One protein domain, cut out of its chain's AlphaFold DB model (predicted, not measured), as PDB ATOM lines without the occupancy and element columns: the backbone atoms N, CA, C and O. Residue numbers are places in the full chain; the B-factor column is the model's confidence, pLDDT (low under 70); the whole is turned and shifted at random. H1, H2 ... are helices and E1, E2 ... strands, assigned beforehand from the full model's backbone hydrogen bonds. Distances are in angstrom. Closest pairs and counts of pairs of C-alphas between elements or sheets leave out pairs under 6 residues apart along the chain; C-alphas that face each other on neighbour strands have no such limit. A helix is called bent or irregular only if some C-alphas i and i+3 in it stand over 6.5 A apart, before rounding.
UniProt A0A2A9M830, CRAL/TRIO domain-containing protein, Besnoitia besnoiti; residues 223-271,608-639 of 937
ATOM      1  N   THR A 223      21.099  13.120  48.914       84.31
ATOM      2  CA  THR A 223      20.396  14.332  49.361       84.31
ATOM      3  C   THR A 223      21.377  15.377  49.910       84.31
ATOM      4  O   THR A 223      22.528  15.068  50.223       84.31
ATOM      5  N   ALA A 224      20.914  16.610  50.134       81.25
ATOM      6  CA  ALA A 224      21.729  17.670  50.739       81.25
ATOM      7  C   ALA A 224      22.348  17.289  52.106       81.25
ATOM      8  O   ALA A 224      23.441  17.742  52.431       81.25
ATOM      9  N   SER A 225      21.689  16.419  52.884       81.81
ATOM     10  CA  SER A 225      22.200  15.877  54.156       81.81
ATOM     11  C   SER A 225      23.246  14.763  53.996       81.81
ATOM     12  O   SER A 225      23.978  14.478  54.940       81.81
ATOM     13  N   HIS A 226      23.353  14.156  52.810       82.12
ATOM     14  CA  HIS A 226      24.469  13.285  52.437       82.12
ATOM     15  C   HIS A 226      25.658  14.097  51.910       82.12
ATOM     16  O   HIS A 226      26.798  13.780  52.237       82.12
ATOM     17  N   THR A 227      25.407  15.153  51.127       79.94
ATOM     18  CA  THR A 227      26.464  16.018  50.573       79.94
ATOM     19  C   THR A 227      27.027  17.022  51.579       79.94
ATOM     20  O   THR A 227      28.148  17.474  51.392       79.94
ATOM     21  N   HIS A 228      26.317  17.347  52.664       82.38
ATOM     22  CA  HIS A 228      26.794  18.251  53.718       82.38
ATOM     23  C   HIS A 228      26.616  17.615  55.100       82.38
ATOM     24  O   HIS A 228      25.588  17.781  55.762       82.38
ATOM     25  N   LEU A 229      27.645  16.898  55.554       81.50
ATOM     26  CA  LEU A 229      27.675  16.326  56.897       81.50
ATOM     27  C   LEU A 229      27.838  17.457  57.923       81.50
ATOM     28  O   LEU A 229      28.763  18.263  57.825       81.50
ATOM     29  N   ARG A 230      26.935  17.521  58.905       83.25
ATOM     30  CA  ARG A 230      26.985  18.495  60.004       83.25
ATOM     31  C   ARG A 230      27.589  17.833  61.238       83.25
ATOM     32  O   ARG A 230      27.055  16.829  61.700       83.25
ATOM     33  N   PHE A 231      28.659  18.406  61.780       80.88
ATOM     34  CA  PHE A 231      29.248  17.979  63.051       80.88
ATOM     35  C   PHE A 231      29.004  19.062  64.109       80.88
ATOM     36  O   PHE A 231      29.374  20.214  63.866       80.88
ATOM     37  N   PRO A 232      28.376  18.756  65.259       80.56
ATOM     38  CA  PRO A 232      28.202  19.739  66.323       80.56
ATOM     39  C   PRO A 232      29.564  20.178  66.879       80.56
ATOM     40  O   PRO A 232      30.525  19.408  66.892       80.56
ATOM     41  N   ARG A 233      29.643  21.423  67.354       81.38
ATOM     42  CA  ARG A 233      30.801  21.977  68.067       81.38
ATOM     43  C   ARG A 233      30.321  22.695  69.321       81.38
ATOM     44  O   ARG A 233      29.257  23.301  69.302       81.38
ATOM     45  N   ALA A 234      31.145  22.696  70.369       80.50
ATOM     46  CA  ALA A 234      30.852  23.412  71.615       80.50
ATOM     47  C   ALA A 234      30.644  24.930  71.410       80.50
ATOM     48  O   ALA A 234      29.912  25.560  72.160       80.50
ATOM     49  N   GLN A 235      31.235  25.511  70.360       84.50
ATOM     50  CA  GLN A 235      31.124  26.933  69.998       84.50
ATOM     51  C   GLN A 235      29.852  27.261  69.178       84.50
ATOM     52  O   GLN A 235      29.874  28.155  68.335       84.50
ATOM     53  N   GLY A 236      28.762  26.511  69.375       83.19
ATOM     54  CA  GLY A 236      27.437  26.729  68.772       83.19
ATOM     55  C   GLY A 236      27.319  26.408  67.275       83.19
ATOM     56  O   GLY A 236      26.418  25.680  66.863       83.19
ATOM     57  N   HIS A 237      28.233  26.912  66.444       81.06
ATOM     58  CA  HIS A 237      28.178  26.740  64.993       81.06
ATOM     59  C   HIS A 237      28.634  25.330  64.569       81.06
ATOM     60  O   HIS A 237      29.794  24.965  64.798       81.06
ATOM     61  N   PRO A 238      27.771  24.524  63.916       83.56
ATOM     62  CA  PRO A 238      28.146  23.191  63.468       83.56
ATOM     63  C   PRO A 238      29.165  23.273  62.330       83.56
ATOM     64  O   PRO A 238      28.997  24.018  61.363       83.56
ATOM     65  N   LEU A 239      30.206  22.446  62.404       81.44
ATOM     66  CA  LEU A 239      31.155  22.285  61.314       81.44
ATOM     67  C   LEU A 239      30.461  21.563  60.153       81.44
ATOM     68  O   LEU A 239      30.222  20.356  60.202       81.44
ATOM     69  N   LEU A 240      30.157  22.310  59.094       80.50
ATOM     70  CA  LEU A 240      29.693  21.753  57.827       80.50
ATOM     71  C   LEU A 240      30.878  21.125  57.086       80.50
ATOM     72  O   LEU A 240      31.928  21.755  56.944       80.50
ATOM     73  N   LEU A 241      30.730  19.890  56.615       80.69
ATOM     74  CA  LEU A 241      31.726  19.145  55.845       80.69
ATOM     75  C   LEU A 241      31.084  18.708  54.518       80.69
ATOM     76  O   LEU A 241      30.194  17.855  54.523       80.69
ATOM     77  N   ARG A 242      31.503  19.299  53.392       81.75
ATOM     78  CA  ARG A 242      30.956  18.974  52.070       81.75
ATOM     79  C   ARG A 242      31.556  17.667  51.550       81.75
ATOM     80  O   ARG A 242      32.710  17.617  51.146       81.75
ATOM     81  N   GLN A 243      30.775  16.592  51.564       76.31
ATOM     82  CA  GLN A 243      31.150  15.351  50.898       76.31
ATOM     83  C   GLN A 243      30.880  15.500  49.395       76.31
ATOM     84  O   GLN A 243      29.730  15.565  48.963       76.31
ATOM     85  N   ILE A 244      31.952  15.550  48.604       71.06
ATOM     86  CA  ILE A 244      31.898  15.571  47.137       71.06
ATOM     87  C   ILE A 244      31.458  14.191  46.623       71.06
ATOM     88  O   ILE A 244      32.067  13.183  46.978       71.06
ATOM     89  N   PHE A 245      30.469  14.145  45.731       74.31
ATOM     90  CA  PHE A 245      30.021  12.953  44.995       74.31
ATOM     91  C   PHE A 245      30.209  13.222  43.494       74.31
ATOM     92  O   PHE A 245      29.762  14.263  43.034       74.31
ATOM     93  N   LEU A 246      30.825  12.323  42.713       69.12
ATOM     94  CA  LEU A 246      31.234  12.604  41.312       69.12
ATOM     95  C   LEU A 246      30.099  13.016  40.353       69.12
ATOM     96  O   LEU A 246      30.364  13.582  39.299       69.12
ATOM     97  N   HIS A 247      28.845  12.698  40.683       70.25
ATOM     98  CA  HIS A 247      27.666  13.070  39.891       70.25
ATOM     99  C   HIS A 247      26.889  14.267  40.477       70.25
ATOM    100  O   HIS A 247      25.858  14.660  39.936       70.25
ATOM    101  N   VAL A 248      27.377  14.842  41.580       75.88
ATOM    102  CA  VAL A 248      26.946  16.134  42.123       75.88
ATOM    103  C   VAL A 248      27.924  17.188  41.594       75.88
ATOM    104  O   VAL A 248      29.132  16.974  41.694       75.88
ATOM    105  N   PRO A 249      27.456  18.317  41.036       77.31
ATOM    106  CA  PRO A 249      28.354  19.334  40.502       77.31
ATOM    107  C   PRO A 249      29.289  19.897  41.582       77.31
ATOM    108  O   PRO A 249      28.886  20.144  42.728       77.31
ATOM    109  N   LEU A 250      30.545  20.121  41.195       80.94
ATOM    110  CA  LEU A 250      31.503  20.894  41.978       80.94
ATOM    111  C   LEU A 250      31.086  22.371  42.018       80.94
ATOM    112  O   LEU A 250      30.419  22.867  41.107       80.94
ATOM    113  N   SER A 251      31.483  23.086  43.070       82.56
ATOM    114  CA  SER A 251      31.451  24.550  43.055       82.56
ATOM    115  C   SER A 251      32.533  25.094  42.111       82.56
ATOM    116  O   SER A 251      33.503  24.407  41.793       82.56
ATOM    117  N   ARG A 252      32.418  26.362  41.690       82.06
ATOM    118  CA  ARG A 252      33.462  27.026  40.885       82.06
ATOM    119  C   ARG A 252      34.832  26.998  41.576       82.06
ATOM    120  O   ARG A 252      35.840  26.790  40.911       82.06
ATOM    121  N   ARG A 253      34.860  27.189  42.899       81.06
ATOM    122  CA  ARG A 253      36.088  27.182  43.708       81.06
ATOM    123  C   ARG A 253      36.695  25.779  43.808       81.06
ATOM    124  O   ARG A 253      37.894  25.624  43.627       81.06
ATOM    125  N   GLU A 254      35.865  24.746  43.962       82.19
ATOM    126  CA  GLU A 254      36.312  23.345  43.898       82.19
ATOM    127  C   GLU A 254      36.842  22.960  42.508       82.19
ATOM    128  O   GLU A 254      37.837  22.246  42.422       82.19
ATOM    129  N   GLN A 255      36.230  23.460  41.428       83.38
ATOM    130  CA  GLN A 255      36.737  23.260  40.069       83.38
ATOM    131  C   GLN A 255      38.090  23.969  39.863       83.38
ATOM    132  O   GLN A 255      39.007  23.362  39.325       83.38
ATOM    133  N   ARG A 256      38.278  25.197  40.376       81.25
ATOM    134  CA  ARG A 256      39.597  25.867  40.371       81.25
ATOM    135  C   ARG A 256      40.667  25.057  41.113       81.25
ATOM    136  O   ARG A 256      41.786  24.940  40.621       81.25
ATOM    137  N   TRP A 257      40.334  24.493  42.278       81.81
ATOM    138  CA  TRP A 257      41.239  23.634  43.054       81.81
ATOM    139  C   TRP A 257      41.596  22.333  42.313       81.81
ATOM    140  O   TRP A 257      42.758  21.926  42.309       81.81
ATOM    141  N   LEU A 258      40.619  21.713  41.642       81.38
ATOM    142  CA  LEU A 258      40.812  20.568  40.746       81.38
ATOM    143  C   LEU A 258      41.770  20.900  39.596       81.38
ATOM    144  O   LEU A 258      42.773  20.213  39.401       81.38
ATOM    145  N   ASP A 259      41.483  21.972  38.861       82.62
ATOM    146  CA  ASP A 259      42.253  22.367  37.683       82.62
ATOM    147  C   ASP A 259      43.706  22.713  38.063       82.62
ATOM    148  O   ASP A 259      44.644  22.315  37.370       82.62
ATOM    149  N   ALA A 260      43.914  23.375  39.211       84.94
ATOM    150  CA  ALA A 260      45.242  23.678  39.748       84.94
ATOM    151  C   ALA A 260      46.046  22.413  40.110       84.94
ATOM    152  O   ALA A 260      47.227  22.325  39.767       84.94
ATOM    153  N   LEU A 261      45.419  21.410  40.741       82.56
ATOM    154  CA  LEU A 261      46.050  20.108  40.992       82.56
ATOM    155  C   LEU A 261      46.430  19.412  39.683       82.56
ATOM    156  O   LEU A 261      47.547  18.917  39.560       82.56
ATOM    157  N   HIS A 262      45.522  19.365  38.708       82.00
ATOM    158  CA  HIS A 262      45.778  18.696  37.431       82.00
ATOM    159  C   HIS A 262      46.962  19.298  36.667       82.00
ATOM    160  O   HIS A 262      47.662  18.564  35.970       82.00
ATOM    161  N   VAL A 263      47.233  20.598  36.824       85.56
ATOM    162  CA  VAL A 263      48.453  21.221  36.293       85.56
ATOM    163  C   VAL A 263      49.708  20.705  37.006       85.56
ATOM    164  O   VAL A 263      50.651  20.321  36.318       85.56
ATOM    165  N   LEU A 264      49.730  20.644  38.344       83.94
ATOM    166  CA  LEU A 264      50.914  20.167  39.079       83.94
ATOM    167  C   LEU A 264      51.170  18.667  38.884       83.94
ATOM    168  O   LEU A 264      52.298  18.270  38.628       83.94
ATOM    169  N   LEU A 265      50.137  17.823  38.902       81.12
ATOM    170  CA  LEU A 265      50.319  16.378  38.710       81.12
ATOM    171  C   LEU A 265      50.836  16.023  37.309       81.12
ATOM    172  O   LEU A 265      51.616  15.085  37.168       81.12
ATOM    173  N   LYS A 266      50.467  16.798  36.281       84.62
ATOM    174  CA  LYS A 266      51.061  16.689  34.938       84.62
ATOM    175  C   LYS A 266      52.527  17.134  34.880       84.62
ATOM    176  O   LYS A 266      53.232  16.731  33.959       84.62
ATOM    177  N   GLN A 267      52.978  17.971  35.815       86.12
ATOM    178  CA  GLN A 267      54.384  18.364  35.942       86.12
ATOM    179  C   GLN A 267      55.171  17.279  36.691       86.12
ATOM    180  O   GLN A 267      56.176  16.802  36.173       86.12
ATOM    181  N   ASP A 268      54.667  16.828  37.843       81.19
ATOM    182  CA  ASP A 268      55.338  15.857  38.719       81.19
ATOM    183  C   ASP A 268      55.389  14.429  38.132       81.19
ATOM    184  O   ASP A 268      56.369  13.711  38.325       81.19
ATOM    185  N   PHE A 269      54.346  14.008  37.404       78.62
ATOM    186  CA  PHE A 269      54.201  12.650  36.849       78.62
ATOM    187  C   PHE A 269      54.141  12.619  35.305       78.62
ATOM    188  O   PHE A 269      53.858  11.577  34.708       78.62
ATOM    189  N   GLY A 270      54.398  13.750  34.642       81.75
ATOM    190  CA  GLY A 270      54.337  13.888  33.182       81.75
ATOM    191  C   GLY A 270      52.921  13.821  32.587       81.75
ATOM    192  O   GLY A 270      51.928  13.556  33.267       81.75
ATOM    193  N   GLU A 271      52.804  14.053  31.276       68.94
ATOM    194  CA  GLU A 271      51.523  13.886  30.578       68.94
ATOM    195  C   GLU A 271      51.161  12.394  30.389       68.94
ATOM    196  O   GLU A 271      52.035  11.586  30.054       68.94
ATOM    197  N   MET A 608      37.449  36.535  49.525       86.56
ATOM    198  CA  MET A 608      38.729  36.668  48.825       86.56
ATOM    199  C   MET A 608      38.555  37.297  47.445       86.56
ATOM    200  O   MET A 608      37.516  37.156  46.796       86.56
ATOM    201  N   THR A 609      39.605  37.958  46.976       91.62
ATOM    202  CA  THR A 609      39.792  38.313  45.566       91.62
ATOM    203  C   THR A 609      40.089  37.071  44.717       91.62
ATOM    204  O   THR A 609      40.435  36.000  45.218       91.62
ATOM    205  N   GLU A 610      39.971  37.200  43.395       88.62
ATOM    206  CA  GLU A 610      40.251  36.096  42.464       88.62
ATOM    207  C   GLU A 610      41.740  35.706  42.424       88.62
ATOM    208  O   GLU A 610      42.059  34.544  42.178       88.62
ATOM    209  N   GLU A 611      42.643  36.639  42.732       91.00
ATOM    210  CA  GLU A 611      44.080  36.372  42.842       91.00
ATOM    211  C   GLU A 611      44.420  35.626  44.140       91.00
ATOM    212  O   GLU A 611      45.162  34.646  44.094       91.00
ATOM    213  N   GLU A 612      43.816  36.011  45.272       90.62
ATOM    214  CA  GLU A 612      43.929  35.281  46.544       90.62
ATOM    215  C   GLU A 612      43.398  33.842  46.420       90.62
ATOM    216  O   GLU A 612      44.080  32.910  46.845       90.62
ATOM    217  N   GLU A 613      42.239  33.621  45.779       85.75
ATOM    218  CA  GLU A 613      41.722  32.261  45.549       85.75
ATOM    219  C   GLU A 613      42.638  31.413  44.656       85.75
ATOM    220  O   GLU A 613      42.759  30.208  44.872       85.75
ATOM    221  N   VAL A 614      43.280  32.008  43.644       86.50
ATOM    222  CA  VAL A 614      44.201  31.293  42.740       86.50
ATOM    223  C   VAL A 614      45.566  31.050  43.396       86.50
ATOM    224  O   VAL A 614      46.196  30.026  43.124       86.50
ATOM    225  N   ALA A 615      46.017  31.941  44.280       87.88
ATOM    226  CA  ALA A 615      47.197  31.730  45.112       87.88
ATOM    227  C   ALA A 615      46.959  30.592  46.119       87.88
ATOM    228  O   ALA A 615      47.730  29.629  46.119       87.88
ATOM    229  N   GLU A 616      45.846  30.644  46.867       85.38
ATOM    230  CA  GLU A 616      45.377  29.558  47.736       85.38
ATOM    231  C   GLU A 616      45.320  28.253  46.928       85.38
ATOM    232  O   GLU A 616      46.007  27.295  47.266       85.38
ATOM    233  N   ALA A 617      44.615  28.223  45.790       83.62
ATOM    234  CA  ALA A 617      44.473  27.034  44.942       83.62
ATOM    235  C   ALA A 617      45.799  26.375  44.525       83.62
ATOM    236  O   ALA A 617      45.859  25.152  44.407       83.62
ATOM    237  N   ARG A 618      46.859  27.158  44.290       86.00
ATOM    238  CA  ARG A 618      48.190  26.647  43.912       86.00
ATOM    239  C   ARG A 618      48.969  26.089  45.098       86.00
ATOM    240  O   ARG A 618      49.733  25.142  44.924       86.00
ATOM    241  N   GLU A 619      48.779  26.651  46.286       86.25
ATOM    242  CA  GLU A 619      49.278  26.068  47.531       86.25
ATOM    243  C   GLU A 619      48.523  24.768  47.850       86.25
ATOM    244  O   GLU A 619      49.163  23.733  48.057       86.25
ATOM    245  N   LEU A 620      47.186  24.777  47.710       82.00
ATOM    246  CA  LEU A 620      46.333  23.595  47.884       82.00
ATOM    247  C   LEU A 620      46.649  22.483  46.871       82.00
ATOM    248  O   LEU A 620      46.561  21.297  47.175       82.00
ATOM    249  N   ALA A 621      47.060  22.832  45.655       83.62
ATOM    250  CA  ALA A 621      47.525  21.848  44.687       83.62
ATOM    251  C   ALA A 621      48.837  21.165  45.133       83.62
ATOM    252  O   ALA A 621      49.025  19.975  44.874       83.62
ATOM    253  N   ARG A 622      49.747  21.890  45.805       85.12
ATOM    254  CA  ARG A 622      51.143  21.465  46.013       85.12
ATOM    255  C   ARG A 622      51.319  20.408  47.099       85.12
ATOM    256  O   ARG A 622      51.891  19.357  46.820       85.12
ATOM    257  N   GLU A 623      50.851  20.638  48.330       84.31
ATOM    258  CA  GLU A 623      50.981  19.594  49.371       84.31
ATOM    259  C   GLU A 623      50.079  18.386  49.068       84.31
ATOM    260  O   GLU A 623      50.402  17.273  49.473       84.31
ATOM    261  N   ALA A 624      48.996  18.565  48.295       81.81
ATOM    262  CA  ALA A 624      48.210  17.445  47.785       81.81
ATOM    263  C   ALA A 624      49.023  16.599  46.805       81.81
ATOM    264  O   ALA A 624      49.081  15.387  46.988       81.81
ATOM    265  N   ALA A 625      49.696  17.201  45.819       81.88
ATOM    266  CA  ALA A 625      50.594  16.471  44.924       81.88
ATOM    267  C   ALA A 625      51.711  15.742  45.702       81.88
ATOM    268  O   ALA A 625      51.973  14.563  45.459       81.88
ATOM    269  N   ALA A 626      52.279  16.378  46.735       84.69
ATOM    270  CA  ALA A 626      53.258  15.743  47.620       84.69
ATOM    271  C   ALA A 626      52.679  14.560  48.431       84.69
ATOM    272  O   ALA A 626      53.306  13.502  48.513       84.69
ATOM    273  N   HIS A 627      51.476  14.695  49.005       81.88
ATOM    274  CA  HIS A 627      50.778  13.603  49.700       81.88
ATOM    275  C   HIS A 627      50.426  12.460  48.744       81.88
ATOM    276  O   HIS A 627      50.550  11.292  49.099       81.88
ATOM    277  N   VAL A 628      50.043  12.778  47.507       81.12
ATOM    278  CA  VAL A 628      49.793  11.797  46.442       81.12
ATOM    279  C   VAL A 628      51.063  11.038  46.089       81.12
ATOM    280  O   VAL A 628      50.998   9.821  45.949       81.12
ATOM    281  N   GLY A 629      52.220  11.705  46.039       83.25
ATOM    282  CA  GLY A 629      53.521  11.041  45.947       83.25
ATOM    283  C   GLY A 629      53.716  10.001  47.057       83.25
ATOM    284  O   GLY A 629      54.022   8.847  46.760       83.25
ATOM    285  N   LYS A 630      53.433  10.363  48.318       85.31
ATOM    286  CA  LYS A 630      53.490   9.432  49.465       85.31
ATOM    287  C   LYS A 630      52.478   8.279  49.352       85.31
ATOM    288  O   LYS A 630      52.818   7.139  49.660       85.31
ATOM    289  N   MET A 631      51.258   8.535  48.872       83.44
ATOM    290  CA  MET A 631      50.267   7.481  48.606       83.44
ATOM    291  C   MET A 631      50.730   6.526  47.497       83.44
ATOM    292  O   MET A 631      50.630   5.314  47.650       83.44
ATOM    293  N   VAL A 632      51.250   7.047  46.384       82.38
ATOM    294  CA  VAL A 632      51.717   6.235  45.248       82.38
ATOM    295  C   VAL A 632      52.954   5.414  45.619       82.38
ATOM    296  O   VAL A 632      53.035   4.263  45.199       82.38
ATOM    297  N   ALA A 633      53.873   5.953  46.427       86.56
ATOM    298  CA  ALA A 633      55.029   5.218  46.945       86.56
ATOM    299  C   ALA A 633      54.595   4.006  47.792       86.56
ATOM    300  O   ALA A 633      54.834   2.871  47.389       86.56
ATOM    301  N   PHE A 634      53.831   4.237  48.865       88.31
ATOM    302  CA  PHE A 634      53.277   3.175  49.719       88.31
ATOM    303  C   PHE A 634      52.476   2.127  48.922       88.31
ATOM    304  O   PHE A 634      52.549   0.926  49.170       88.31
ATOM    305  N   ARG A 635      51.702   2.558  47.916       87.88
ATOM    306  CA  ARG A 635      50.930   1.632  47.071       87.88
ATOM    307  C   ARG A 635      51.779   0.834  46.075       87.88
ATOM    308  O   ARG A 635      51.264  -0.146  45.553       87.88
ATOM    309  N   ARG A 636      53.027   1.218  45.792       85.44
ATOM    310  CA  ARG A 636      53.985   0.400  45.018       85.44
ATOM    311  C   ARG A 636      54.707  -0.628  45.885       85.44
ATOM    312  O   ARG A 636      55.072  -1.679  45.382       85.44
ATOM    313  N   GLU A 637      54.902  -0.299  47.153       90.38
ATOM    314  CA  GLU A 637      55.553  -1.130  48.164       90.38
ATOM    315  C   GLU A 637      54.647  -2.287  48.623       90.38
ATOM    316  O   GLU A 637      55.061  -3.441  48.634       90.38
ATOM    317  N   VAL A 638      53.380  -1.996  48.945       90.69
ATOM    318  CA  VAL A 638      52.486  -2.973  49.599       90.69
ATOM    319  C   VAL A 638      51.650  -3.821  48.624       90.69
ATOM    320  O   VAL A 638      51.121  -4.861  49.018       90.69
ATOM    321  N   PHE A 639      51.511  -3.415  47.357       90.88
ATOM    322  CA  PHE A 639      50.660  -4.101  46.371       90.88
ATOM    323  C   PHE A 639      51.463  -4.755  45.232       90.88
ATOM    324  O   PHE A 639      52.440  -4.172  44.765       90.88
TER     325      PHE A 639
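This is residues 223 to 271 and 608 to 639 of the 937 residues of the protein "CRAL/TRIO domain-containing protein" of Besnoitia besnoiti (UniProt A0A2A9M830). A small two-stranded hairpin, E1 and E2, with the short helix H1 at its open end, is joined by a loop to two long helices, H2 and H3, that cross as an X. The hairpin lies off to the side where H2 begins, and residues 630 to 639, of which 630 to 637 belong to H3, stick out beyond the crossing. The printed part has 81 residues, with three named helices and two named strands in the order H1, E1, E2, H2, H3; the sheet has the order E1 - E2 and is antiparallel, and the class is mostly helix. The whole is loose, with a radius of gyration of the C-alphas of 16.2 A and spans of 44 by 38 by 28 A.

Strand E1 is residues 228 to 231, 9.7 A from first to last C-alpha, and strand E2 is residues 239 to 242, 9.8 A. Helix H1 is residues 224 to 227, 5.0 A long, and begins at C-alpha 224 at (21.729, 17.670, 50.739). Helix H2 is residues 252 to 268, 24.7 A long, and begins at C-alpha 252 at (33.462, 27.026, 40.885). Helix H3 is residues 610 to 637, 40.6 A long, and ends at C-alpha 637 at (55.553, -1.130, 48.164). H3 is neither bent nor irregular, but only just: C-alphas 620 and 623 are 6.3 A apart.

E1 and E2 form a hairpin of antiparallel neighbour strands, with 155 degrees between their directions. C-alphas 228 and 242, which face each other, are 4.5 A apart. N 229 and O 241, at 2.9 A, and N 239 and O 231, at 2.8 A, are within hydrogen-bond range. A tight link joins H1 to E1. The closest C-alphas of H1 and E2, those of Thr 227 and Arg 242, are 5.6 A apart. H1 is apart from H2 and from H3, E1 is apart from both too, and E2 is apart from H3. H2 and H3 touch, H3 with residues 613 to 625 alone. Their closest C-alphas, those of Leu 261 and Ala 621, are 4.3 A apart. They run the same way at a steep tilt of 50 degrees. In H2 every O i to N i+4 pair is within hydrogen-bond range, in H3 22 of 24 are, and H1 is too short for such a pair; its one O i to N i+3 pair is not within range.

The two C-alphas farthest apart, those of Gly 236 and Glu 271, are 46.9 A apart. Residues 272 to 607 are cut out and not printed, and C-alphas 271 and 608 are 31.9 A apart across the cut. The links E1 to E2, of 7 residues, and E2 to H2, of 9 residues, are short, and H2 to H3 is the link across the cut. Without residues 630 to 639, which stand free, the body spans 44 by 28 by 24 A. The mean pLDDT of the printed part is 82.7, and residues 246 and 271 are under 70.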